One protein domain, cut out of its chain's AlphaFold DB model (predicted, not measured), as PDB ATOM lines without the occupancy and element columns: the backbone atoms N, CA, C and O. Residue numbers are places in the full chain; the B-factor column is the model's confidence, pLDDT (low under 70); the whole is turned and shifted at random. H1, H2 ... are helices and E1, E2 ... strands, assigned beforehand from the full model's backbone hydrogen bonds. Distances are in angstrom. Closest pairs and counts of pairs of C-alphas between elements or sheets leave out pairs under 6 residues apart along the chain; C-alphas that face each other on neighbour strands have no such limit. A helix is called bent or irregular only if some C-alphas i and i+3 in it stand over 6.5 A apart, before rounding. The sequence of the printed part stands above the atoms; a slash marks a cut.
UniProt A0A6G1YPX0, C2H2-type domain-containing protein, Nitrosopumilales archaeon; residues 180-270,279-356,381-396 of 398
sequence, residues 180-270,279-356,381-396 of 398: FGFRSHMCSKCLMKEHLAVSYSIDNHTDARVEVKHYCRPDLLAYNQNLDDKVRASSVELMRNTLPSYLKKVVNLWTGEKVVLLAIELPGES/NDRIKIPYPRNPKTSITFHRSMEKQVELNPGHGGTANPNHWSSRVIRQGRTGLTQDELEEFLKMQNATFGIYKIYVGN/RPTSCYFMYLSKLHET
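AT A GLANCE: This is residues 180 to 270, 279 to 356 and 381 to 396 of the 398 residues of the protein "C2H2-type domain-containing protein" of Nitrosopumilales archaeon (UniProt A0A6G1YPX0). A strongly twisted five-stranded sheet forms the body, with H3, H4 and the arm H2b of the bent helix H2 packed over one face. The E1-E2 hairpin starts within the body and reaches out to one side, where H1 and the arm H2a lie farthest out, while the hairpin E5-E6 packs with E6 on E2 and E3. The printed part has 185 residues, with four named helices and ten named strands in the order E1 E2 E3 H1 H2 E4 E5 E6 E7 H3 E8 H4 E9 E10. The large sheet, E7 E9 E10 E4 E8, is mixed, E1 E2 E3 and E5 E6 are antiparallel, and the class is mixed, helices and strands. The whole is compact, with a radius of gyration of the C-alphas of 18.0 A and spans of 52 by 49 by 37 A.

HOW THE PARTS SIT: In the large sheet, E7, residues 303 to 306, is parallel to E9, residues 347 to 352, with N 304 and O 349 within hydrogen-bond range at 2.8 A. Antiparallel neighbours follow: E10, residues 384 to 392, beside E9 (N 350 and O 386, 2.8 A), E4, residues 259 to 266, beside E10 (N 264 and O 387, 2.8 A), and E8, residues 328 to 330, beside E4 (N 261 and O 329, 2.8 A). H3, residues 319 to 326, and H4, residues 333 to 343, are on this sheet, H4 at a height of 8.3 A. H2, residues 229 to 255, was assigned as one helix by its hydrogen bonds but is bent, C-alphas 241 and 244 being 7.1 A apart; its arms H2a, residues 229 to 241, and H2b, residues 244 to 255, stand at a steep tilt of 41 degrees. H2b, H3 and H4 make two layers with the large sheet, helices on one face. With residues 244 to 248 alone H2b touches H4, opposite ways at a steep tilt of 64 degrees; the closest C-alphas are those of Pro 244 and Lys 341, 5.2 A. E1, residues 180 to 186, E2, residues 193 to 200, and E3, residues 209 to 211, form a meander, each strand the antiparallel neighbour of the one before (N 183 and O 196, 2.9 A; N 199 and O 210, 2.9 A). H2b makes two layers with this sheet too, at a height of 8.6 A, and H2a only grazes it. H1, residues 218 to 225, is on neither of these sheets. E5, residues 281 to 286, and E6, residues 289 to 297, form a hairpin (N 284 and O 294, 2.9 A); the closest C-alphas of E3 and E6 are those of Arg 209 and Ile 294, 5.2 A. O i to N i+4 pairs are within hydrogen-bond range throughout H1, H2a, H2b and H3, and in 6 of 7 pairs of H4.

IN THESE COORDINATES: E1 begins at C-alpha 180 (22.520, -53.762, -28.955), and E10 ends at C-alpha 392 (22.460, -62.390, -24.729). From first to last C-alpha E10 measures 25.5 A, E2 23.0 A, E4 22.2 A, E6 21.3 A, E1 20.0 A and H2a 18.4 A.

THE WHOLE: The C-alphas farthest apart are those of Asp 219 and Asn 356, 54.9 A. Residues 271 to 278 and 357 to 380 are not printed; the gaps between C-alphas are 8.1 A and 11.3 A. The link from E7 to H3 is long, and pLDDT is under 70 at 16 residues, among them 204 to 207 and 308 to 314.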
ATOM      1  N   PHE A 180      21.551 -53.885 -30.039       95.75
ATOM      2  CA  PHE A 180      22.520 -53.762 -28.955       95.75
ATOM      3  C   PHE A 180      21.822 -53.685 -27.593       95.75
ATOM      4  O   PHE A 180      22.281 -54.268 -26.615       95.75
ATOM      5  N   GLY A 181      20.707 -52.958 -27.515       96.44
ATOM      6  CA  GLY A 181      19.984 -52.766 -26.268       96.44
ATOM      7  C   GLY A 181      18.759 -51.875 -26.412       96.44
ATOM      8  O   GLY A 181      18.320 -51.565 -27.518       96.44
ATOM      9  N   PHE A 182      18.213 -51.439 -25.280       96.94
ATOM     10  CA  PHE A 182      17.019 -50.604 -25.228       96.94
ATOM     11  C   PHE A 182      17.201 -49.430 -24.272       96.94
ATOM     12  O   PHE A 182      17.784 -49.569 -23.193       96.94
ATOM     13  N   ARG A 183      16.622 -48.286 -24.635       95.56
ATOM     14  CA  ARG A 183      16.462 -47.124 -23.760       95.56
ATOM     15  C   ARG A 183      14.982 -46.867 -23.539       95.56
ATOM     16  O   ARG A 183      14.210 -46.763 -24.488       95.56
ATOM     17  N   SER A 184      14.571 -46.739 -22.286       95.31
ATOM     18  CA  SER A 184      13.200 -46.338 -22.000       95.31
ATOM     19  C   SER A 184      13.042 -44.845 -22.226       95.31
ATOM     20  O   SER A 184      13.788 -44.032 -21.681       95.31
ATOM     21  N   HIS A 185      12.038 -44.493 -23.012       93.56
ATOM     22  CA  HIS A 185      11.631 -43.131 -23.275       93.56
ATOM     23  C   HIS A 185      10.258 -42.890 -22.665       93.56
ATOM     24  O   HIS A 185       9.341 -43.697 -22.801       93.56
ATOM     25  N   MET A 186      10.120 -41.754 -21.994       93.56
ATOM     26  CA  MET A 186       8.841 -41.263 -21.512       93.56
ATOM     27  C   MET A 186       8.649 -39.867 -22.078       93.56
ATOM     28  O   MET A 186       9.396 -38.943 -21.745       93.56
ATOM     29  N   CYS A 187       7.656 -39.714 -22.942       93.50
ATOM     30  CA  CYS A 187       7.383 -38.432 -23.557       93.50
ATOM     31  C   CYS A 187       6.544 -37.567 -22.616       93.50
ATOM     32  O   CYS A 187       5.419 -37.919 -22.269       93.50
ATOM     33  N   SER A 188       7.052 -36.392 -22.250       90.00
ATOM     34  CA  SER A 188       6.316 -35.434 -21.415       90.00
ATOM     35  C   SER A 188       5.091 -34.831 -22.111       90.00
ATOM     36  O   SER A 188       4.181 -34.363 -21.432       90.00
ATOM     37  N   LYS A 189       5.053 -34.846 -23.452       91.62
ATOM     38  CA  LYS A 189       3.975 -34.244 -24.250       91.62
ATOM     39  C   LYS A 189       2.797 -35.194 -24.444       91.62
ATOM     40  O   LYS A 189       1.664 -34.843 -24.142       91.62
ATOM     41  N   CYS A 190       3.057 -36.393 -24.966       95.00
ATOM     42  CA  CYS A 190       2.009 -37.374 -25.259       95.00
ATOM     43  C   CYS A 190       1.828 -38.420 -24.149       95.00
ATOM     44  O   CYS A 190       1.018 -39.328 -24.314       95.00
ATOM     45  N   LEU A 191       2.589 -38.314 -23.050       93.44
ATOM     46  CA  LEU A 191       2.545 -39.223 -21.899       93.44
ATOM     47  C   LEU A 191       2.658 -40.705 -22.288       93.44
ATOM     48  O   LEU A 191       2.140 -41.577 -21.599       93.44
ATOM     49  N   MET A 192       3.340 -40.993 -23.398       92.56
ATOM     50  CA  MET A 192       3.641 -42.354 -23.817       92.56
ATOM     51  C   MET A 192       4.942 -42.818 -23.189       92.56
ATOM     52  O   MET A 192       5.919 -42.067 -23.108       92.56
ATOM     53  N   LYS A 193       4.949 -44.091 -22.801       92.12
ATOM     54  CA  LYS A 193       6.153 -44.841 -22.464       92.12
ATOM     55  C   LYS A 193       6.492 -45.781 -23.610       92.12
ATOM     56  O   LYS A 193       5.625 -46.501 -24.102       92.12
ATOM     57  N   GLU A 194       7.750 -45.778 -24.012       93.12
ATOM     58  CA  GLU A 194       8.273 -46.618 -25.083       93.12
ATOM     59  C   GLU A 194       9.653 -47.143 -24.689       93.12
ATOM     60  O   GLU A 194      10.365 -46.526 -23.897       93.12
ATOM     61  N   HIS A 195      10.042 -48.286 -25.243       94.50
ATOM     62  CA  HIS A 195      11.395 -48.820 -25.110       94.50
ATOM     63  C   HIS A 195      12.034 -48.780 -26.495       94.50
ATOM     64  O   HIS A 195      11.725 -49.596 -27.359       94.50
ATOM     65  N   LEU A 196      12.865 -47.768 -26.716       94.31
ATOM     66  CA  LEU A 196      13.493 -47.484 -27.996       94.31
ATOM     67  C   LEU A 196      14.695 -48.409 -28.166       94.31
ATOM     68  O   LEU A 196      15.591 -48.431 -27.321       94.31
ATOM     69  N   ALA A 197      14.690 -49.194 -29.241       94.81
ATOM     70  CA  ALA A 197      15.811 -50.057 -29.573       94.81
ATOM     71  C   ALA A 197      17.012 -49.218 -30.025       94.81
ATOM     72  O   ALA A 197      16.875 -48.237 -30.764       94.81
ATOM     73  N   VAL A 198      18.188 -49.647 -29.584       95.25
ATOM     74  CA  VAL A 198      19.491 -49.160 -30.020       95.25
ATOM     75  C   VAL A 198      20.159 -50.316 -30.749       95.25
ATOM     76  O   VAL A 198      20.308 -51.392 -30.169       95.25
ATOM     77  N   SER A 199      20.528 -50.119 -32.010       94.38
ATOM     78  CA  SER A 199      21.070 -51.167 -32.876       94.38
ATOM     79  C   SER A 199      22.382 -50.758 -33.540       94.38
ATOM     80  O   SER A 199      22.703 -49.571 -33.673       94.38
ATOM     81  N   TYR A 200      23.140 -51.768 -33.960       92.44
ATOM     82  CA  TYR A 200      24.277 -51.589 -34.856       92.44
ATOM     83  C   TYR A 200      23.778 -51.101 -36.224       92.44
ATOM     84  O   TYR A 200      22.713 -51.517 -36.681       92.44
ATOM     85  N   SER A 201      24.518 -50.202 -36.874       88.06
ATOM     86  CA  SER A 201      24.214 -49.814 -38.253       88.06
ATOM     87  C   SER A 201      24.634 -50.916 -39.226       88.06
ATOM     88  O   SER A 201      25.731 -51.465 -39.121       88.06
ATOM     89  N   ILE A 202      23.737 -51.242 -40.159       80.25
ATOM     90  CA  ILE A 202      23.980 -52.195 -41.253       80.25
ATOM     91  C   ILE A 202      24.718 -51.503 -42.403       80.25
ATOM     92  O   ILE A 202      25.537 -52.115 -43.090       80.25
ATOM     93  N   ASP A 203      24.442 -50.215 -42.601       77.19
ATOM     94  CA  ASP A 203      25.120 -49.401 -43.596       77.19
ATOM     95  C   ASP A 203      26.574 -49.263 -43.143       77.19
ATOM     96  O   ASP A 203      26.816 -48.866 -42.008       77.19
ATOM     97  N   ASN A 204      27.535 -49.626 -44.002       64.62
ATOM     98  CA  ASN A 204      28.980 -49.779 -43.730       64.62
ATOM     99  C   ASN A 204      29.718 -48.538 -43.155       64.62
ATOM    100  O   ASN A 204      30.943 -48.440 -43.222       64.62
ATOM    101  N   HIS A 205      29.010 -47.570 -42.589       67.88
ATOM    102  CA  HIS A 205      29.546 -46.550 -41.713       67.88
ATOM    103  C   HIS A 205      30.021 -47.192 -40.404       67.88
ATOM    104  O   HIS A 205      29.239 -47.623 -39.561       67.88
ATOM    105  N   THR A 206      31.340 -47.230 -40.232       64.69
ATOM    106  CA  THR A 206      32.056 -48.025 -39.221       64.69
ATOM    107  C   THR A 206      31.718 -47.715 -37.754       64.69
ATOM    108  O   THR A 206      32.069 -48.504 -36.879       64.69
ATOM    109  N   ASP A 207      31.002 -46.618 -37.477       65.69
ATOM    110  CA  ASP A 207      30.740 -46.100 -36.125       65.69
ATOM    111  C   ASP A 207      29.265 -45.703 -35.874       65.69
ATOM    112  O   ASP A 207      28.969 -45.011 -34.895       65.69
ATOM    113  N   ALA A 208      28.325 -46.069 -36.751       78.88
ATOM    114  CA  ALA A 208      26.962 -45.549 -36.661       78.88
ATOM    115  C   ALA A 208      26.102 -46.306 -35.627       78.88
ATOM    116  O   ALA A 208      25.794 -47.491 -35.762       78.88
ATOM    117  N   ARG A 209      25.676 -45.580 -34.588       90.31
ATOM    118  CA  ARG A 209      24.584 -45.961 -33.682       90.31
ATOM    119  C   ARG A 209      23.256 -45.605 -34.339       90.31
ATOM    120  O   ARG A 209      23.033 -44.439 -34.662       90.31
ATOM    121  N   VAL A 210      22.356 -46.576 -34.465       90.56
ATOM    122  CA  VAL A 210      20.972 -46.326 -34.881       90.56
ATOM    123  C   VAL A 210      20.081 -46.404 -33.648       90.56
ATOM    124  O   VAL A 210      20.074 -47.401 -32.932       90.56
ATOM    125  N   GLU A 211      19.346 -45.331 -33.373       91.62
ATOM    126  CA  GLU A 211      18.380 -45.275 -32.278       91.62
ATOM    127  C   GLU A 211      17.020 -44.872 -32.832       91.62
ATOM    128  O   GLU A 211      16.884 -43.863 -33.535       91.62
ATOM    129  N   VAL A 212      16.011 -45.682 -32.523       90.50
ATOM    130  CA  VAL A 212      14.630 -45.393 -32.908       90.50
ATOM    131  C   VAL A 212      14.189 -44.120 -32.196       90.50
ATOM    132  O   VAL A 212      14.311 -44.010 -30.981       90.50
ATOM    133  N   LYS A 213      13.665 -43.147 -32.944       91.62
ATOM    134  CA  LYS A 213      13.128 -41.908 -32.369       91.62
ATOM    135  C   LYS A 213      11.657 -42.082 -32.012       91.62
ATOM    136  O   LYS A 213      10.894 -42.662 -32.781       91.62
ATOM    137  N   HIS A 214      11.264 -41.522 -30.873       93.12
ATOM    138  CA  HIS A 214       9.859 -41.388 -30.508       93.12
ATOM    139  C   HIS A 214       9.171 -40.331 -31.382       93.12
ATOM    140  O   HIS A 214       9.689 -39.223 -31.549       93.12
ATOM    141  N   TYR A 215       7.967 -40.643 -31.860       93.81
ATOM    142  CA  TYR A 215       7.090 -39.696 -32.544       93.81
ATOM    143  C   TYR A 215       5.748 -39.630 -31.821       93.81
ATOM    144  O   TYR A 215       5.020 -40.618 -31.722       93.81
ATOM    145  N   CYS A 216       5.407 -38.448 -31.309       94.88
ATOM    146  CA  CYS A 216       4.137 -38.251 -30.628       94.88
ATOM    147  C   CYS A 216       2.979 -38.409 -31.611       94.88
ATOM    148  O   CYS A 216       2.910 -37.698 -32.615       94.88
ATOM    149  N   ARG A 217       2.021 -39.277 -31.283       92.75
ATOM    150  CA  ARG A 217       0.790 -39.359 -32.062       92.75
ATOM    151  C   ARG A 217      -0.089 -38.118 -31.810       92.75
ATOM    152  O   ARG A 217      -0.263 -37.745 -30.644       92.75
ATOM    153  N   PRO A 218      -0.648 -37.476 -32.856       94.69
ATOM    154  CA  PRO A 218      -1.444 -36.254 -32.700       94.69
ATOM    155  C   PRO A 218      -2.680 -36.411 -31.804       94.69
ATOM    156  O   PRO A 218      -3.020 -35.489 -31.066       94.69
ATOM    157  N   ASP A 219      -3.320 -37.580 -31.823       93.38
ATOM    158  CA  ASP A 219      -4.481 -37.907 -30.988       93.38
ATOM    159  C   ASP A 219      -4.142 -37.872 -29.492       93.38
ATOM    160  O   ASP A 219      -4.865 -37.269 -28.698       93.38
ATOM    161  N   LEU A 220      -3.000 -38.444 -29.109       92.00
ATOM    162  CA  LEU A 220      -2.528 -38.427 -27.725       92.00
ATOM    163  C   LEU A 220      -2.074 -37.034 -27.286       92.00
ATOM    164  O   LEU A 220      -2.254 -36.671 -26.128       92.00
ATOM    165  N   LEU A 221      -1.502 -36.238 -28.189       94.69
ATOM    166  CA  LEU A 221      -1.173 -34.844 -27.882       94.69
ATOM    167  C   LEU A 221      -2.436 -34.034 -27.582       94.69
ATOM    168  O   LEU A 221      -2.500 -33.394 -26.536       94.69
ATOM    169  N   ALA A 222      -3.443 -34.104 -28.457       92.25
ATOM    170  CA  ALA A 222      -4.703 -33.383 -28.281       92.25
ATOM    171  C   ALA A 222      -5.437 -33.814 -27.003       92.25
ATOM    172  O   ALA A 222      -5.975 -32.979 -26.276       92.25
ATOM    173  N   TYR A 223      -5.420 -35.112 -26.690       90.25
ATOM    174  CA  TYR A 223      -5.999 -35.628 -25.455       90.25
ATOM    175  C   TYR A 223      -5.280 -35.085 -24.210       90.25
ATOM    176  O   TYR A 223      -5.918 -34.563 -23.297       90.25
ATOM    177  N   ASN A 224      -3.945 -35.153 -24.185       92.38
ATOM    178  CA  ASN A 224      -3.162 -34.797 -23.001       92.38
ATOM    179  C   ASN A 224      -3.015 -33.287 -22.773       92.38
ATOM    180  O   ASN A 224      -2.755 -32.876 -21.641       92.38
ATOM    181  N   GLN A 225      -3.206 -32.461 -23.807       92.31
ATOM    182  CA  GLN A 225      -3.243 -30.999 -23.678       92.31
ATOM    183  C   GLN A 225      -4.359 -30.519 -22.743       92.31
ATOM    184  O   GLN A 225      -4.195 -29.503 -22.079       92.31
ATOM    185  N   ASN A 226      -5.458 -31.273 -22.649       91.31
ATOM    186  CA  ASN A 226      -6.608 -30.929 -21.812       91.31
ATOM    187  C   ASN A 226      -6.530 -31.510 -20.389       91.31
ATOM    188  O   ASN A 226      -7.450 -31.316 -19.598       91.31
ATOM    189  N   LEU A 227      -5.470 -32.256 -20.054       92.25
ATOM    190  CA  LEU A 227      -5.302 -32.803 -18.709       92.25
ATOM    191  C   LEU A 227      -4.808 -31.730 -17.746       92.25
ATOM    192  O   LEU A 227      -3.852 -31.020 -18.055       92.25
ATOM    193  N   ASP A 228      -5.392 -31.705 -16.552       95.44
ATOM    194  CA  ASP A 228      -4.885 -30.923 -15.428       95.44
ATOM    195  C   ASP A 228      -3.442 -31.323 -15.060       95.44
ATOM    196  O   ASP A 228      -3.054 -32.498 -15.132       95.44
ATOM    197  N   ASP A 229      -2.644 -30.346 -14.629       93.00
ATOM    198  CA  ASP A 229      -1.218 -30.521 -14.351       93.00
ATOM    199  C   ASP A 229      -0.970 -31.517 -13.209       93.00
ATOM    200  O   ASP A 229      -0.023 -32.309 -13.271       93.00
ATOM    201  N   LYS A 230      -1.849 -31.562 -12.197       94.38
ATOM    202  CA  LYS A 230      -1.736 -32.517 -11.082       94.38
ATOM    203  C   LYS A 230      -1.958 -33.953 -11.549       94.38
ATOM    204  O   LYS A 230      -1.240 -34.869 -11.129       94.38
ATOM    205  N   VAL A 231      -2.938 -34.159 -12.430       92.81
ATOM    206  CA  VAL A 231      -3.205 -35.467 -13.046       92.81
ATOM    207  C   VAL A 231      -2.025 -35.871 -13.922       92.81
ATOM    208  O   VAL A 231      -1.536 -36.996 -13.808       92.81
ATOM    209  N   ARG A 232      -1.501 -34.941 -14.727       91.25
ATOM    210  CA  ARG A 232      -0.326 -35.168 -15.575       91.25
ATOM    211  C   ARG A 232       0.894 -35.594 -14.755       91.25
ATOM    212  O   ARG A 232       1.509 -36.608 -15.077       91.25
ATOM    213  N   ALA A 233       1.205 -34.881 -13.674       92.12
ATOM    214  CA  ALA A 233       2.322 -35.201 -12.785       92.12
ATOM    215  C   ALA A 233       2.167 -36.584 -12.129       92.12
ATOM    216  O   ALA A 233       3.114 -37.371 -12.108       92.12
ATOM    217  N   SER A 234       0.957 -36.914 -11.666       92.69
ATOM    218  CA  SER A 234       0.657 -38.219 -11.062       92.69
ATOM    219  C   SER A 234       0.825 -39.365 -12.065       92.69
ATOM    220  O   SER A 234       1.390 -40.408 -11.734       92.69
ATOM    221  N   SER A 235       0.381 -39.164 -13.309       91.00
ATOM    222  CA  SER A 235       0.561 -40.134 -14.393       91.00
ATOM    223  C   SER A 235       2.034 -40.323 -14.746       91.00
ATOM    224  O   SER A 235       2.484 -41.454 -14.913       91.00
ATOM    225  N   VAL A 236       2.803 -39.232 -14.815       91.81
ATOM    226  CA  VAL A 236       4.254 -39.270 -15.060       91.81
ATOM    227  C   VAL A 236       4.979 -40.057 -13.972       91.81
ATOM    228  O   VAL A 236       5.823 -40.895 -14.284       91.81
ATOM    229  N   GLU A 237       4.631 -39.840 -12.707       92.88
ATOM    230  CA  GLU A 237       5.255 -40.543 -11.588       92.88
ATOM    231  C   GLU A 237       4.911 -42.039 -11.584       92.88
ATOM    232  O   GLU A 237       5.792 -42.890 -11.448       92.88
ATOM    233  N   LEU A 238       3.647 -42.390 -11.838       92.25
ATOM    234  CA  LEU A 238       3.235 -43.785 -11.999       92.25
ATOM    235  C   LEU A 238       3.970 -44.470 -13.163       92.25
ATOM    236  O   LEU A 238       4.409 -45.618 -13.048       92.25
ATOM    237  N   MET A 239       4.132 -43.774 -14.290       91.19
ATOM    238  CA  MET A 239       4.885 -44.299 -15.428       91.19
ATOM    239  C   MET A 239       6.351 -44.509 -15.077       91.19
ATOM    240  O   MET A 239       6.866 -45.593 -15.334       91.19
ATOM    241  N   ARG A 240       6.998 -43.531 -14.436       91.31
ATOM    242  CA  ARG A 240       8.394 -43.626 -13.992       91.31
ATOM    243  C   ARG A 240       8.618 -44.834 -13.084       91.31
ATOM    244  O   ARG A 240       9.569 -45.578 -13.299       91.31
ATOM    245  N   ASN A 241       7.715 -45.067 -12.135       91.75
ATOM    246  CA  ASN A 241       7.826 -46.173 -11.184       91.75
ATOM    247  C   ASN A 241       7.555 -47.545 -11.812       91.75
ATOM    248  O   ASN A 241       8.117 -48.544 -11.375       91.75
ATOM    249  N   THR A 242       6.724 -47.607 -12.853       93.50
ATOM    250  CA  THR A 242       6.426 -48.874 -13.536       93.50
ATOM    251  C   THR A 242       7.391 -49.190 -14.679       93.50
ATOM    252  O   THR A 242       7.535 -50.358 -15.038       93.50
ATOM    253  N   LEU A 243       8.077 -48.185 -15.234       92.88
ATOM    254  CA  LEU A 243       8.960 -48.299 -16.400       92.88
ATOM    255  C   LEU A 243       9.987 -49.443 -16.309       92.88
ATOM    256  O   LEU A 243      10.092 -50.184 -17.290       92.88
ATOM    257  N   PRO A 244      10.687 -49.666 -15.173       93.69
ATOM    258  CA  PRO A 244      11.679 -50.738 -15.073       93.69
ATOM    259  C   PRO A 244      11.061 -52.130 -15.237       93.69
ATOM    260  O   PRO A 244      11.614 -52.971 -15.942       93.69
ATOM    261  N   SER A 245       9.870 -52.355 -14.671       94.44
ATOM    262  CA  SER A 245       9.149 -53.628 -14.790       94.44
ATOM    263  C   SER A 245       8.714 -53.909 -16.234       94.44
ATOM    264  O   SER A 245       8.779 -55.046 -16.703       94.44
ATOM    265  N   TYR A 246       8.317 -52.872 -16.984       94.50
ATOM    266  CA  TYR A 246       8.017 -53.019 -18.413       94.50
ATOM    267  C   TYR A 246       9.283 -53.284 -19.235       94.50
ATOM    268  O   TYR A 246       9.280 -54.205 -20.053       94.50
ATOM    269  N   LEU A 247      10.378 -52.562 -18.969       95.88
ATOM    270  CA  LEU A 247      11.651 -52.791 -19.652       95.88
ATOM    271  C   LEU A 247      12.178 -54.209 -19.383       95.88
ATOM    272  O   LEU A 247      12.631 -54.873 -20.308       95.88
ATOM    273  N   LYS A 248      12.039 -54.717 -18.154       96.75
ATOM    274  CA  LYS A 248      12.394 -56.095 -17.784       96.75
ATOM    275  C   LYS A 248      11.675 -57.129 -18.648       96.75
ATOM    276  O   LYS A 248      12.310 -58.071 -19.112       96.75
ATOM    277  N   LYS A 249      10.381 -56.938 -18.929       96.06
ATOM    278  CA  LYS A 249       9.627 -57.825 -19.836       96.06
ATOM    279  C   LYS A 249      10.205 -57.808 -21.252       96.06
ATOM    280  O   LYS A 249      10.370 -58.872 -21.837       96.06
ATOM    281  N   VAL A 250      10.554 -56.628 -21.773       95.06
ATOM    282  CA  VAL A 250      11.200 -56.492 -23.094       95.06
ATOM    283  C   VAL A 250      12.547 -57.200 -23.122       95.06
ATOM    284  O   VAL A 250      12.814 -57.967 -24.042       95.06
ATOM    285  N   VAL A 251      13.374 -56.988 -22.096       95.62
ATOM    286  CA  VAL A 251      14.689 -57.625 -21.987       95.62
ATOM    287  C   VAL A 251      14.550 -59.141 -21.919       95.62
ATOM    288  O   VAL A 251      15.212 -59.828 -22.683       95.62
ATOM    289  N   ASN A 252      13.650 -59.666 -21.087       95.69
ATOM    290  CA  ASN A 252      13.434 -61.107 -20.970       95.69
ATOM    291  C   ASN A 252      12.991 -61.743 -22.294       95.69
ATOM    292  O   ASN A 252      13.491 -62.812 -22.638       95.69
ATOM    293  N   LEU A 253      12.111 -61.077 -23.052       94.00
ATOM    294  CA  LEU A 253      11.734 -61.518 -24.399       94.00
ATOM    295  C   LEU A 253      12.939 -61.499 -25.349       94.00
ATOM    296  O   LEU A 253      13.182 -62.473 -26.054       94.00
ATOM    297  N   TRP A 254      13.728 -60.423 -25.328       93.69
ATOM    298  CA  TRP A 254      14.901 -60.251 -26.188       93.69
ATOM    299  C   TRP A 254      16.032 -61.250 -25.896       93.69
ATOM    300  O   TRP A 254      16.704 -61.711 -26.823       93.69
ATOM    301  N   THR A 255      16.258 -61.596 -24.626       93.44
ATOM    302  CA  THR A 255      17.366 -62.464 -24.190       93.44
ATOM    303  C   THR A 255      16.959 -63.913 -23.932       93.44
ATOM    304  O   THR A 255      17.820 -64.721 -23.582       93.44
ATOM    305  N   GLY A 256      15.671 -64.255 -24.032       93.38
ATOM    306  CA  GLY A 256      15.161 -65.562 -23.603       93.38
ATOM    307  C   GLY A 256      15.409 -65.820 -22.113       93.38
ATOM    308  O   GLY A 256      15.892 -66.888 -21.746       93.38
ATOM    309  N   GLU A 257      15.175 -64.802 -21.275       93.94
ATOM    310  CA  GLU A 257      15.331 -64.806 -19.802       93.94
ATOM    311  C   GLU A 257      16.756 -65.039 -19.263       93.94
ATOM    312  O   GLU A 257      16.988 -64.953 -18.057       93.94
ATOM    313  N   LYS A 258      17.740 -65.280 -20.137       94.25
ATOM    314  CA  LYS A 258      19.150 -65.468 -19.772       94.25
ATOM    315  C   LYS A 258      19.950 -64.202 -20.046       94.25
ATOM    316  O   LYS A 258      20.515 -64.030 -21.128       94.25
ATOM    317  N   VAL A 259      19.992 -63.321 -19.052       95.81
ATOM    318  CA  VAL A 259      20.672 -62.027 -19.145       95.81
ATOM    319  C   VAL A 259      22.087 -62.105 -18.579       95.81
ATOM    320  O   VAL A 259      22.294 -62.537 -17.442       95.81
ATOM    321  N   VAL A 260      23.058 -61.636 -19.363       96.56
ATOM    322  CA  VAL A 260      24.440 -61.425 -18.921       96.56
ATOM    323  C   VAL A 260      24.713 -59.930 -18.882       96.56
ATOM    324  O   VAL A 260      24.412 -59.224 -19.838       96.56
ATOM    325  N   LEU A 261      25.298 -59.452 -17.792       97.44
ATOM    326  CA  LEU A 261      25.829 -58.103 -17.679       97.44
ATOM    327  C   LEU A 261      27.329 -58.128 -17.976       97.44
ATOM    328  O   LEU A 261      28.055 -58.963 -17.434       97.44
ATOM    329  N   LEU A 262      27.777 -57.200 -18.811       97.31
ATOM    330  CA  LEU A 262      29.176 -56.976 -19.164       97.31
ATOM    331  C   LEU A 262      29.621 -55.617 -18.624       97.31
ATOM    332  O   LEU A 262      28.815 -54.687 -18.582       97.31
ATOM    333  N   ALA A 263      30.886 -55.502 -18.227       96.62
ATOM    334  CA  ALA A 263      31.501 -54.249 -17.804       96.62
ATOM    335  C   ALA A 263      32.803 -54.004 -18.572       96.62
ATOM    336  O   ALA A 263      33.680 -54.862 -18.624       96.62
ATOM    337  N   ILE A 264      32.922 -52.807 -19.141       95.81
ATOM    338  CA  ILE A 264      34.124 -52.307 -19.805       95.81
ATOM    339  C   ILE A 264      34.676 -51.184 -18.938       95.81
ATOM    340  O   ILE A 264      33.989 -50.185 -18.716       95.81
ATOM    341  N   GLU A 265      35.893 -51.351 -18.432       95.38
ATOM    342  CA  GLU A 265      36.577 -50.282 -17.709       95.38
ATOM    343  C   GLU A 265      36.890 -49.130 -18.665       95.38
ATOM    344  O   GLU A 265      37.437 -49.325 -19.752       95.38
ATOM    345  N   LEU A 266      36.489 -47.927 -18.272       93.62
ATOM    346  CA  LEU A 266      36.739 -46.710 -19.021       93.62
ATOM    347  C   LEU A 266      37.992 -46.034 -18.469       93.62
ATOM    348  O   LEU A 266      38.154 -45.973 -17.247       93.62
ATOM    349  N   PRO A 267      38.841 -45.452 -19.334       89.00
ATOM    350  CA  PRO A 267      39.961 -44.653 -18.866       89.00
ATOM    351  C   PRO A 267      39.461 -43.514 -17.962       89.00
ATOM    352  O   PRO A 267      38.344 -42.995 -18.123       89.00
ATOM    353  N   GLY A 268      40.291 -43.146 -16.983       80.94
ATOM    354  CA  GLY A 268      40.009 -42.040 -16.070       80.94
ATOM    355  C   GLY A 268      39.668 -40.756 -16.829       80.94
ATOM    356  O   GLY A 268      40.126 -40.552 -17.955       80.94
ATOM    357  N   GLU A 269      38.835 -39.899 -16.233       71.25
ATOM    358  CA  GLU A 269      38.505 -38.598 -16.825       71.25
ATOM    359  C   GLU A 269      39.796 -37.787 -16.944       71.25
ATOM    360  O   GLU A 269      40.358 -37.328 -15.948       71.25
ATOM    361  N   SER A 270      40.300 -37.647 -18.171       62.00
ATOM    362  CA  SER A 270      41.348 -36.680 -18.461       62.00
ATOM    363  C   SER A 270      40.816 -35.282 -18.132       62.00
ATOM    364  O   SER A 270      39.626 -35.025 -18.347       62.00
ATOM    365  N   ASN A 279      39.236 -40.403 -26.015       73.56
ATOM    366  CA  ASN A 279      38.828 -41.039 -24.762       73.56
ATOM    367  C   ASN A 279      37.339 -40.856 -24.404       73.56
ATOM    368  O   ASN A 279      36.839 -41.575 -23.541       73.56
ATOM    369  N   ASP A 280      36.614 -39.929 -25.044       87.00
ATOM    370  CA  ASP A 280      35.165 -39.758 -24.830       87.00
ATOM    371  C   ASP A 280      34.335 -40.798 -25.605       87.00
ATOM    372  O   ASP A 280      33.141 -40.955 -25.349       87.00
ATOM    373  N   ARG A 281      34.943 -41.531 -26.552       91.12
ATOM    374  CA  ARG A 281      34.242 -42.475 -27.434       91.12
ATOM    375  C   ARG A 281      34.429 -43.912 -26.954       91.12
ATOM    376  O   ARG A 281      35.533 -44.446 -26.947       91.12
ATOM    377  N   ILE A 282      33.324 -44.565 -26.620       93.25
ATOM    378  CA  ILE A 282      33.266 -45.970 -26.211       93.25
ATOM    379  C   ILE A 282      32.798 -46.774 -27.420       93.25
ATOM    380  O   ILE A 282      31.645 -46.645 -27.832       93.25
ATOM    381  N   LYS A 283      33.686 -47.578 -28.007       94.06
ATOM    382  CA  LYS A 283      33.363 -48.426 -29.162       94.06
ATOM    383  C   LYS A 283      33.124 -49.859 -28.723       94.06
ATOM    384  O   LYS A 283      33.978 -50.449 -28.066       94.06
ATOM    385  N   ILE A 284      31.993 -50.426 -29.129       94.38
ATOM    386  CA  ILE A 284      31.658 -51.826 -28.868       94.38
ATOM    387  C   ILE A 284      31.502 -52.545 -30.210       94.38
ATOM    388  O   ILE A 284      30.636 -52.163 -31.001       94.38
ATOM    389  N   PRO A 285      32.346 -53.549 -30.510       92.56
ATOM    390  CA  PRO A 285      32.270 -54.280 -31.767       92.56
ATOM    391  C   PRO A 285      31.012 -55.148 -31.809       92.56
ATOM    392  O   PRO A 285      30.621 -55.744 -30.805       92.56
ATOM    393  N   TYR A 286      30.401 -55.259 -32.986       91.56
ATOM    394  CA  TYR A 286      29.278 -56.163 -33.187       91.56
ATOM    395  C   TYR A 286      29.773 -57.620 -33.161       91.56
ATOM    396  O   TYR A 286      30.589 -57.986 -34.014       91.56
ATOM    397  N   PRO A 287      29.284 -58.496 -32.259       89.31
ATOM    398  CA  PRO A 287      29.835 -59.846 -32.110       89.31
ATOM    399  C   PRO A 287      29.775 -60.706 -33.379       89.31
ATOM    400  O   PRO A 287      30.613 -61.586 -33.576       89.31
ATOM    401  N   ARG A 288      28.793 -60.464 -34.259       87.62
ATOM    402  CA  ARG A 288      28.645 -61.217 -35.519       87.62
ATOM    403  C   ARG A 288      29.445 -60.633 -36.676       87.62
ATOM    404  O   ARG A 288      29.786 -61.371 -37.595       87.62
ATOM    405  N   ASN A 289      29.751 -59.339 -36.632       88.12
ATOM    406  CA  ASN A 289      30.583 -58.667 -37.621       88.12
ATOM    407  C   ASN A 289      31.504 -57.649 -36.928       88.12
ATOM    408  O   ASN A 289      31.164 -56.468 -36.845       88.12
ATOM    409  N   PRO A 290      32.699 -58.072 -36.478       87.12
ATOM    410  CA  PRO A 290      33.625 -57.202 -35.751       87.12
ATOM    411  C   PRO A 290      34.108 -55.969 -36.532       87.12
ATOM    412  O   PRO A 290      34.688 -55.068 -35.938       87.12
ATOM    413  N   LYS A 291      33.881 -55.910 -37.857       87.69
ATOM    414  CA  LYS A 291      34.174 -54.721 -38.678       87.69
ATOM    415  C   LYS A 291      33.204 -53.568 -38.416       87.69
ATOM    416  O   LYS A 291      33.514 -52.426 -38.734       87.69
ATOM    417  N   THR A 292      32.033 -53.878 -37.871       88.94
ATOM    418  CA  THR A 292      31.022 -52.899 -37.468       88.94
ATOM    419  C   THR A 292      31.074 -52.708 -35.961       88.94
ATOM    420  O   THR A 292      31.262 -53.667 -35.211       88.94
ATOM    421  N   SER A 293      30.912 -51.468 -35.509       92.69
ATOM    422  CA  SER A 293      30.893 -51.135 -34.089       92.69
ATOM    423  C   SER A 293      29.802 -50.119 -33.788       92.69
ATOM    424  O   SER A 293      29.445 -49.300 -34.635       92.69
ATOM    425  N   ILE A 294      29.275 -50.170 -32.571       93.69
ATOM    426  CA  ILE A 294      28.447 -49.100 -32.031       93.69
ATOM    427  C   ILE A 294      29.330 -48.178 -31.192       93.69
ATOM    428  O   ILE A 294      30.150 -48.643 -30.400       93.69
ATOM    429  N   THR A 295      29.181 -46.867 -31.380       94.12
ATOM    430  CA  THR A 295      29.931 -45.864 -30.617       94.12
ATOM    431  C   THR A 295      29.007 -45.108 -29.665       94.12
ATOM    432  O   THR A 295      27.962 -44.596 -30.073       94.12
ATOM    433  N   PHE A 296      29.415 -45.001 -28.403       93.94
ATOM    434  CA  PHE A 296      28.789 -44.160 -27.385       93.94
ATOM    435  C   PHE A 296      29.712 -43.002 -27.021       93.94
ATOM    436  O   PHE A 296      30.928 -43.163 -26.982       93.94
ATOM    437  N   HIS A 297      29.126 -41.843 -26.731       92.19
ATOM    438  CA  HIS A 297      29.851 -40.680 -26.230       92.19
ATOM    439  C   HIS A 297      29.637 -40.578 -24.726       92.19
ATOM    440  O   HIS A 297      28.500 -40.437 -24.274       92.19
ATOM    441  N   ARG A 298      30.714 -40.659 -23.946       91.06
ATOM    442  CA  ARG A 298      30.664 -40.686 -22.479       91.06
ATOM    443  C   ARG A 298      29.971 -39.441 -21.912       91.06
ATOM    444  O   ARG A 298      29.207 -39.555 -20.955       91.06
ATOM    445  N   SER A 299      30.177 -38.289 -22.543       89.06
ATOM    446  CA  SER A 299      29.515 -37.011 -22.246       89.06
ATOM    447  C   SER A 299      27.994 -36.986 -22.484       89.06
ATOM    448  O   SER A 299      27.287 -36.221 -21.831       89.06
ATOM    449  N   MET A 300      27.470 -37.818 -23.390       89.81
ATOM    450  CA  MET A 300      26.040 -37.861 -23.734       89.81
ATOM    451  C   MET A 300      25.259 -38.915 -22.945       89.81
ATOM    452  O   MET A 300      24.026 -38.916 -22.961       89.81
ATOM    453  N   GLU A 301      25.957 -39.838 -22.290       92.69
ATOM    454  CA  GLU A 301      25.334 -40.947 -21.583       92.69
ATOM    455  C   GLU A 301      25.057 -40.616 -20.118       92.69
ATOM    456  O   GLU A 301      25.808 -39.911 -19.442       92.69
ATOM    457  N   LYS A 302      23.957 -41.177 -19.603       90.88
ATOM    458  CA  LYS A 302      23.599 -41.039 -18.194       90.88
ATOM    459  C   LYS A 302      24.648 -41.749 -17.335       90.88
ATOM    460  O   LYS A 302      24.912 -42.943 -17.499       90.88
ATOM    461  N   GLN A 303      25.210 -41.002 -16.394       92.75
ATOM    462  CA  GLN A 303      26.166 -41.505 -15.418       92.75
ATOM    463  C   GLN A 303      25.421 -41.819 -14.120       92.75
ATOM    464  O   GLN A 303      24.637 -41.007 -13.631       92.75
ATOM    465  N   VAL A 304      25.633 -43.018 -13.591       93.19
ATOM    466  CA  VAL A 304      25.070 -43.476 -12.320       93.19
ATOM    467  C   VAL A 304      26.206 -43.705 -11.344       93.19
ATOM    468  O   VAL A 304      27.214 -44.322 -11.675       93.19
ATOM    469  N   GLU A 305      26.036 -43.220 -10.127       92.06
ATOM    470  CA  GLU A 305      26.986 -43.446  -9.048       92.06
ATOM    471  C   GLU A 305      26.632 -44.740  -8.322       92.06
ATOM    472  O   GLU A 305      25.500 -44.929  -7.875       92.06
ATOM    473  N   LEU A 306      27.599 -45.649  -8.227       89.06
ATOM    474  CA  LEU A 306      27.495 -46.860  -7.429       89.06
ATOM    475  C   LEU A 306      28.393 -46.719  -6.213       89.06
ATOM    476  O   LEU A 306      29.618 -46.648  -6.325       89.06
ATOM    477  N   ASN A 307      27.753 -46.760  -5.050       83.12
ATOM    478  CA  ASN A 307      28.415 -46.818  -3.759       83.12
ATOM    479  C   ASN A 307      28.297 -48.247  -3.220       83.12
ATOM    480  O   ASN A 307      27.362 -48.540  -2.471       83.12
ATOM    481  N   PRO A 308      29.226 -49.157  -3.570       69.12
ATOM    482  CA  PRO A 308      29.170 -50.547  -3.116       69.12
ATOM    483  C   PRO A 308      29.277 -50.696  -1.586       69.12
ATOM    484  O   PRO A 308      29.061 -51.786  -1.067       69.12
ATOM    485  N   GLY A 309      29.610 -49.624  -0.854       61.28
ATOM    486  CA  GLY A 309      29.863 -49.639   0.588       61.28
ATOM    487  C   GLY A 309      28.720 -49.189   1.505       61.28
ATOM    488  O   GLY A 309      28.884 -49.280   2.718       61.28
ATOM    489  N   HIS A 310      27.568 -48.721   1.008       55.94
ATOM    490  CA  HIS A 310      26.557 -48.067   1.868       55.94
ATOM    491  C   HIS A 310      25.674 -49.015   2.719       55.94
ATOM    492  O   HIS A 310      24.572 -48.655   3.119       55.94
ATOM    493  N   GLY A 311      26.178 -50.210   3.047       48.81
ATOM    494  CA  GLY A 311      25.471 -51.237   3.826       48.81
ATOM    495  C   GLY A 311      26.354 -52.098   4.739       48.81
ATOM    496  O   GLY A 311      26.018 -53.249   4.999       48.81
ATOM    497  N   GLY A 312      27.498 -51.590   5.210       41.97
ATOM    498  CA  GLY A 312      28.291 -52.226   6.279       41.97
ATOM    499  C   GLY A 312      29.192 -53.392   5.859       41.97
ATOM    500  O   GLY A 312      30.217 -53.617   6.486       41.97
ATOM    501  N   THR A 313      28.916 -54.071   4.750       48.16
ATOM    502  CA  THR A 313      29.898 -54.897   4.037       48.16
ATOM    503  C   THR A 313      29.559 -54.820   2.557       48.16
ATOM    504  O   THR A 313      28.408 -55.026   2.178       48.16
ATOM    505  N   ALA A 314      30.522 -54.466   1.703       68.75
ATOM    506  CA  ALA A 314      30.314 -54.548   0.263       68.75
ATOM    507  C   ALA A 314      30.026 -56.013  -0.064       68.75
ATOM    508  O   ALA A 314      30.945 -56.831  -0.035       68.75
ATOM    509  N   ASN A 315      28.752 -56.353  -0.281       84.00
ATOM    510  CA  ASN A 315      28.348 -57.728  -0.515       84.00
ATOM    511  C   ASN A 315      29.125 -58.226  -1.748       84.00
ATOM    512  O   ASN A 315      28.894 -57.734  -2.861       84.00
ATOM    513  N   PRO A 316      30.070 -59.174  -1.586       86.12
ATOM    514  CA  PRO A 316      30.902 -59.642  -2.693       86.12
ATOM    515  C   PRO A 316      30.076 -60.400  -3.736       86.12
ATOM    516  O   PRO A 316      30.549 -60.619  -4.856       86.12
ATOM    517  N   ASN A 317      28.849 -60.778  -3.364       90.12
ATOM    518  CA  ASN A 317      27.861 -61.413  -4.212       90.12
ATOM    519  C   ASN A 317      26.869 -60.416  -4.813       90.12
ATOM    520  O   ASN A 317      25.976 -60.871  -5.501       90.12
ATOM    521  N   HIS A 318      26.984 -59.102  -4.612       91.75
ATOM    522  CA  HIS A 318      26.157 -58.143  -5.350       91.75
ATOM    523  C   HIS A 318      26.563 -58.107  -6.832       91.75
ATOM    524  O   HIS A 318      27.757 -58.184  -7.142       91.75
ATOM    525  N   TRP A 319      25.604 -57.977  -7.756       94.00
ATOM    526  CA  TRP A 319      25.873 -58.044  -9.199       94.00
ATOM    527  C   TRP A 319      26.942 -57.044  -9.658       94.00
ATOM    528  O   TRP A 319      27.781 -57.399 -10.488       94.00
ATOM    529  N   SER A 320      26.981 -55.837  -9.079       93.00
ATOM    530  CA  SER A 320      27.988 -54.830  -9.435       93.00
ATOM    531  C   SER A 320      29.392 -55.299  -9.047       93.00
ATOM    532  O   SER A 320      30.278 -55.350  -9.894       93.00
ATOM    533  N   SER A 321      29.581 -55.759  -7.808       91.62
ATOM    534  CA  SER A 321      30.841 -56.341  -7.329       91.62
ATOM    535  C   SER A 321      31.296 -57.512  -8.205       91.62
ATOM    536  O   SER A 321      32.480 -57.624  -8.527       91.62
ATOM    537  N   ARG A 322      30.358 -58.379  -8.619       94.31
ATOM    538  CA  ARG A 322      30.662 -59.520  -9.495       94.31
ATOM    539  C   ARG A 322      31.128 -59.059 -10.874       94.31
ATOM    540  O   ARG A 322      32.179 -59.517 -11.316       94.31
ATOM    541  N   VAL A 323      30.387 -58.163 -11.534       95.38
ATOM    542  CA  VAL A 323      30.713 -57.731 -12.902       95.38
ATOM    543  C   VAL A 323      32.012 -56.929 -12.961       95.38
ATOM    544  O   VAL A 323      32.782 -57.120 -13.891       95.38
ATOM    545  N   ILE A 324      32.310 -56.106 -11.952       93.00
ATOM    546  CA  ILE A 324      33.576 -55.358 -11.884       93.00
ATOM    547  C   ILE A 324      34.757 -56.323 -11.763       93.00
ATOM    548  O   ILE A 324      35.741 -56.200 -12.481       93.00
ATOM    549  N   ARG A 325      34.649 -57.316 -10.870       93.25
ATOM    550  CA  ARG A 325      35.726 -58.282 -10.623       93.25
ATOM    551  C   ARG A 325      35.945 -59.240 -11.795       93.25
ATOM    552  O   ARG A 325      37.068 -59.661 -12.031       93.25
ATOM    553  N   GLN A 326      34.871 -59.655 -12.463       95.31
ATOM    554  CA  GLN A 326      34.901 -60.731 -13.462       95.31
ATOM    555  C   GLN A 326      34.802 -60.222 -14.907       95.31
ATOM    556  O   GLN A 326      34.888 -61.023 -15.834       95.31
ATOM    557  N   GLY A 327      34.522 -58.933 -15.119       95.12
ATOM    558  CA  GLY A 327      34.169 -58.341 -16.418       95.12
ATOM    559  C   GLY A 327      32.785 -58.750 -16.943       95.12
ATOM    560  O   GLY A 327      32.206 -58.067 -17.788       95.12
ATOM    561  N   ARG A 328      32.222 -59.855 -16.438       96.00
ATOM    562  CA  ARG A 328      30.912 -60.386 -16.817       96.00
ATOM    563  C   ARG A 328      30.231 -61.106 -15.661       96.00
ATOM    564  O   ARG A 328      30.897 -61.762 -14.866       96.00
ATOM    565  N   THR A 329      28.906 -61.045 -15.583       96.50
ATOM    566  CA  THR A 329      28.139 -61.833 -14.610       96.50
ATOM    567  C   THR A 329      26.713 -62.093 -15.095       96.50
ATOM    568  O   THR A 329      26.151 -61.287 -15.832       96.50
ATOM    569  N   GLY A 330      26.118 -63.217 -14.697       96.75
ATOM    570  CA  GLY A 330      24.680 -63.437 -14.880       96.75
ATOM    571  C   GLY A 330      23.880 -62.616 -13.869       96.75
ATOM    572  O   GLY A 330      24.352 -62.404 -12.746       96.75
ATOM    573  N   LEU A 331      22.688 -62.168 -14.260       96.81
ATOM    574  CA  LEU A 331      21.757 -61.471 -13.366       96.81
ATOM    575  C   LEU A 331      20.573 -62.369 -13.011       96.81
ATOM    576  O   LEU A 331      20.000 -63.027 -13.883       96.81
ATOM    577  N   THR A 332      20.176 -62.363 -11.739       96.56
ATOM    578  CA  THR A 332      18.855 -62.870 -11.345       96.56
ATOM    579  C   THR A 332      17.755 -61.910 -11.812       96.56
ATOM    580  O   THR A 332      18.019 -60.781 -12.229       96.56
ATOM    581  N   GLN A 333      16.493 -62.338 -11.741       95.62
ATOM    582  CA  GLN A 333      15.369 -61.486 -12.137       95.62
ATOM    583  C   GLN A 333      15.237 -60.230 -11.260       95.62
ATOM    584  O   GLN A 333      14.817 -59.186 -11.765       95.62
ATOM    585  N   ASP A 334      15.607 -60.305  -9.983       95.88
ATOM    586  CA  ASP A 334      15.556 -59.162  -9.065       95.88
ATOM    587  C   ASP A 334      16.722 -58.202  -9.318       95.88
ATOM    588  O   ASP A 334      16.520 -56.994  -9.424       95.88
ATOM    589  N   GLU A 335      17.926 -58.741  -9.536       96.31
ATOM    590  CA  GLU A 335      19.109 -57.949  -9.898       96.31
ATOM    591  C   GLU A 335      18.933 -57.242 -11.248       96.31
ATOM    592  O   GLU A 335      19.349 -56.097 -11.415       96.31
ATOM    593  N   LEU A 336      18.281 -57.896 -12.215       97.06
ATOM    594  CA  LEU A 336      17.925 -57.278 -13.489       97.06
ATOM    595  C   LEU A 336      16.998 -56.078 -13.284       97.06
ATOM    596  O   LEU A 336      17.201 -55.026 -13.886       97.06
ATOM    597  N   GLU A 337      15.976 -56.211 -12.443       95.94
ATOM    598  CA  GLU A 337      15.044 -55.115 -12.176       95.94
ATOM    599  C   GLU A 337      15.732 -53.933 -11.489       95.94
ATOM    600  O   GLU A 337      15.528 -52.782 -11.883       95.94
ATOM    601  N   GLU A 338      16.596 -54.221 -10.514       95.12
ATOM    602  CA  GLU A 338      17.430 -53.228  -9.842       95.12
ATOM    603  C   GLU A 338      18.343 -52.494 -10.835       95.12
ATOM    604  O   GLU A 338      18.353 -51.258 -10.870       95.12
ATOM    605  N   PHE A 339      19.045 -53.239 -11.697       95.75
ATOM    606  CA  PHE A 339      19.901 -52.689 -12.750       95.75
ATOM    607  C   PHE A 339      19.132 -51.707 -13.649       95.75
ATOM    608  O   PHE A 339      19.542 -50.555 -13.833       95.75
ATOM    609  N   LEU A 340      17.977 -52.139 -14.167       96.31
ATOM    610  CA  LEU A 340      17.156 -51.348 -15.085       96.31
ATOM    611  C   LEU A 340      16.560 -50.105 -14.415       96.31
ATOM    612  O   LEU A 340      16.419 -49.071 -15.071       96.31
ATOM    613  N   LYS A 341      16.248 -50.169 -13.115       94.88
ATOM    614  CA  LYS A 341      15.715 -49.035 -12.345       94.88
ATOM    615  C   LYS A 341      16.703 -47.871 -12.246       94.88
ATOM    616  O   LYS A 341      16.281 -46.716 -12.224       94.88
ATOM    617  N   MET A 342      18.008 -48.141 -12.219       92.94
ATOM    618  CA  MET A 342      19.018 -47.084 -12.110       92.94
ATOM    619  C   MET A 342      19.214 -46.306 -13.418       92.94
ATOM    620  O   MET A 342      19.293 -45.072 -13.408       92.94
ATOM    621  N   GLN A 343      19.275 -47.003 -14.555       90.38
ATOM    622  CA  GLN A 343      19.584 -46.376 -15.848       90.38
ATOM    623  C   GLN A 343      18.353 -46.046 -16.694       90.38
ATOM    624  O   GLN A 343      18.426 -45.168 -17.552       90.38
ATOM    625  N   ASN A 344      17.214 -46.708 -16.461       94.56
ATOM    626  CA  ASN A 344      16.087 -46.760 -17.402       94.56
ATOM    627  C   ASN A 344      16.504 -47.238 -18.807       94.56
ATOM    628  O   ASN A 344      15.841 -46.935 -19.799       94.56
ATOM    629  N   ALA A 345      17.600 -47.985 -18.902       96.88
ATOM    630  CA  ALA A 345      18.175 -48.506 -20.132       96.88
ATOM    631  C   ALA A 345      18.890 -49.830 -19.840       96.88
ATOM    632  O   ALA A 345      19.166 -50.154 -18.686       96.88
ATOM    633  N   THR A 346      19.202 -50.590 -20.885       97.38
ATOM    634  CA  THR A 346      19.959 -51.850 -20.778       97.38
ATOM    635  C   THR A 346      21.471 -51.639 -20.796       97.38
ATOM    636  O   THR A 346      22.226 -52.602 -20.887       97.38
ATOM    637  N   PHE A 347      21.923 -50.390 -20.762       97.69
ATOM    638  CA  PHE A 347      23.324 -50.004 -20.736       97.69
ATOM    639  C   PHE A 347      23.477 -48.634 -20.072       97.69
ATOM    640  O   PHE A 347      22.508 -47.879 -19.963       97.69
ATOM    641  N   GLY A 348      24.688 -48.302 -19.641       96.31
ATOM    642  CA  GLY A 348      24.994 -46.989 -19.087       96.31
ATOM    643  C   GLY A 348      26.387 -46.905 -18.483       96.31
ATOM    644  O   GLY A 348      27.131 -47.886 -18.443       96.31
ATOM    645  N   ILE A 349      26.731 -45.711 -18.006       96.31
ATOM    646  CA  ILE A 349      28.024 -45.446 -17.373       96.31
ATOM    647  C   ILE A 349      27.850 -45.451 -15.866       96.31
ATOM    648  O   ILE A 349      26.930 -44.826 -15.336       96.31
ATOM    649  N   TYR A 350      28.762 -46.129 -15.184       95.00
ATOM    650  CA  TYR A 350      28.753 -46.300 -13.745       95.00
ATOM    651  C   TYR A 350      30.058 -45.786 -13.141       95.00
ATOM    652  O   TYR A 350      31.143 -46.254 -13.490       95.00
ATOM    653  N   LYS A 351      29.941 -44.812 -12.239       93.25
ATOM    654  CA  LYS A 351      31.037 -44.254 -11.442       93.25
ATOM    655  C   LYS A 351      31.101 -44.991 -10.118       93.25
ATOM    656  O   LYS A 351      30.086 -45.100  -9.436       93.25
ATOM    657  N   ILE A 352      32.272 -45.509  -9.773       89.75
ATOM    658  CA  ILE A 352      32.453 -46.331  -8.580       89.75
ATOM    659  C   ILE A 352      33.372 -45.608  -7.616       89.75
ATOM    660  O   ILE A 352      34.511 -45.280  -7.954       89.75
ATOM    661  N   TYR A 353      32.873 -45.410  -6.402       85.81
ATOM    662  CA  TYR A 353      33.626 -44.831  -5.303       85.81
ATOM    663  C   TYR A 353      34.061 -45.964  -4.375       85.81
ATOM    664  O   TYR A 353      33.246 -46.579  -3.680       85.81
ATOM    665  N   VAL A 354      35.351 -46.295  -4.402       78.81
ATOM    666  CA  VAL A 354      35.933 -47.216  -3.427       78.81
ATOM    667  C   VAL A 354      36.196 -46.398  -2.172       78.81
ATOM    668  O   VAL A 354      37.090 -45.557  -2.150       78.81
ATOM    669  N   GLY A 355      35.385 -46.616  -1.134       70.88
ATOM    670  CA  GLY A 355      35.631 -46.011   0.171       70.88
ATOM    671  C   GLY A 355      37.037 -46.382   0.634       70.88
ATOM    672  O   GLY A 355      37.367 -47.569   0.688       70.88
ATOM    673  N   ASN A 356      37.862 -45.372   0.908       62.09
ATOM    674  CA  ASN A 356      39.241 -45.566   1.332       62.09
ATOM    675  C   ASN A 356      39.227 -46.378   2.637       62.09
ATOM    676  O   ASN A 356      38.747 -45.898   3.663       62.09
ATOM    677  N   ARG A 381      36.639 -38.034  -5.763       69.50
ATOM    678  CA  ARG A 381      36.842 -38.470  -7.148       69.50
ATOM    679  C   ARG A 381      36.477 -39.952  -7.264       69.50
ATOM    680  O   ARG A 381      36.911 -40.732  -6.415       69.50
ATOM    681  N   PRO A 382      35.718 -40.359  -8.297       74.56
ATOM    682  CA  PRO A 382      35.443 -41.768  -8.532       74.56
ATOM    683  C   PRO A 382      36.759 -42.503  -8.771       74.56
ATOM    684  O   PRO A 382      37.628 -42.022  -9.499       74.56
ATOM    685  N   THR A 383      36.898 -43.670  -8.153       81.25
ATOM    686  CA  THR A 383      38.101 -44.501  -8.266       81.25
ATOM    687  C   THR A 383      38.196 -45.109  -9.660       81.25
ATOM    688  O   THR A 383      39.273 -45.156 -10.247       81.25
ATOM    689  N   SER A 384      37.050 -45.519 -10.209       90.69
ATOM    690  CA  SER A 384      36.956 -46.170 -11.514       90.69
ATOM    691  C   SER A 384      35.620 -45.845 -12.181       90.69
ATOM    692  O   SER A 384      34.618 -45.559 -11.517       90.69
ATOM    693  N   CYS A 385      35.593 -45.892 -13.511       93.44
ATOM    694  CA  CYS A 385      34.389 -45.701 -14.316       93.44
ATOM    695  C   CYS A 385      34.213 -46.899 -15.242       93.44
ATOM    696  O   CYS A 385      35.172 -47.330 -15.870       93.44
ATOM    697  N   TYR A 386      32.993 -47.411 -15.357       95.44
ATOM    698  CA  TYR A 386      32.691 -48.563 -16.201       95.44
ATOM    699  C   TYR A 386      31.525 -48.253 -17.128       95.44
ATOM    700  O   TYR A 386      30.529 -47.666 -16.708       95.44
ATOM    701  N   PHE A 387      31.615 -48.693 -18.377       96.81
ATOM    702  CA  PHE A 387      30.453 -48.834 -19.240       96.81
ATOM    703  C   PHE A 387      29.898 -50.241 -19.059       96.81
ATOM    704  O   PHE A 387      30.585 -51.219 -19.348       96.81
ATOM    705  N   MET A 388      28.672 -50.348 -18.556       97.50
ATOM    706  CA  MET A 388      28.028 -51.638 -18.331       97.50
ATOM    707  C   MET A 388      26.833 -51.803 -19.260       97.50
ATOM    708  O   MET A 388      26.087 -50.848 -19.472       97.50
ATOM    709  N   TYR A 389      26.637 -53.003 -19.805       97.62
ATOM    710  CA  TYR A 389      25.530 -53.297 -20.717       97.62
ATOM    711  C   TYR A 389      25.078 -54.756 -20.650       97.62
ATOM    712  O   TYR A 389      25.856 -55.655 -20.321       97.62
ATOM    713  N   LEU A 390      23.799 -54.983 -20.948       97.19
ATOM    714  CA  LEU A 390      23.194 -56.309 -21.012       97.19
ATOM    715  C   LEU A 390      23.446 -56.954 -22.377       97.19
ATOM    716  O   LEU A 390      23.359 -56.292 -23.408       97.19
ATOM    717  N   SER A 391      23.706 -58.257 -22.377       94.69
ATOM    718  CA  SER A 391      23.953 -59.072 -23.565       94.69
ATOM    719  C   SER A 391      23.216 -60.405 -23.476       94.69
ATOM    720  O   SER A 391      22.932 -60.916 -22.385       94.69
ATOM    721  N   LYS A 392      22.953 -61.011 -24.639       91.38
ATOM    722  CA  LYS A 392      22.460 -62.390 -24.729       91.38
ATOM    723  C   LYS A 392      23.582 -63.359 -24.352       91.38
ATOM    724  O   LYS A 392      24.728 -63.173 -24.762       91.38
ATOM    725  N   LEU A 393      23.253 -64.433 -23.629       82.62
ATOM    726  CA  LEU A 393      24.231 -65.449 -23.209       82.62
ATOM    727  C   LEU A 393      25.009 -66.048 -24.397       82.62
ATOM    728  O   LEU A 393      26.230 -66.183 -24.334       82.62
ATOM    729  N   HIS A 394      24.315 -66.347 -25.499       72.75
ATOM    730  CA  HIS A 394      24.885 -67.013 -26.679       72.75
ATOM    731  C   HIS A 394      25.918 -66.179 -27.451       72.75
ATOM    732  O   HIS A 394      26.644 -66.727 -28.275       72.75
ATOM    733  N   GLU A 395      26.014 -64.877 -27.187       66.06
ATOM    734  CA  GLU A 395      26.978 -63.994 -27.855       66.06
ATOM    735  C   GLU A 395      28.338 -63.949 -27.141       66.06
ATOM    736  O   GLU A 395      29.297 -63.426 -27.693       66.06
ATOM    737  N   THR A 396      28.446 -64.543 -25.946       59.22
ATOM    738  CA  THR A 396      29.634 -64.438 -25.073       59.22
ATOM    739  C   THR A 396      30.521 -65.693 -25.042       59.22
ATOM    740  O   THR A 396      31.416 -65.800 -24.200       59.22
TER     741      THR A 396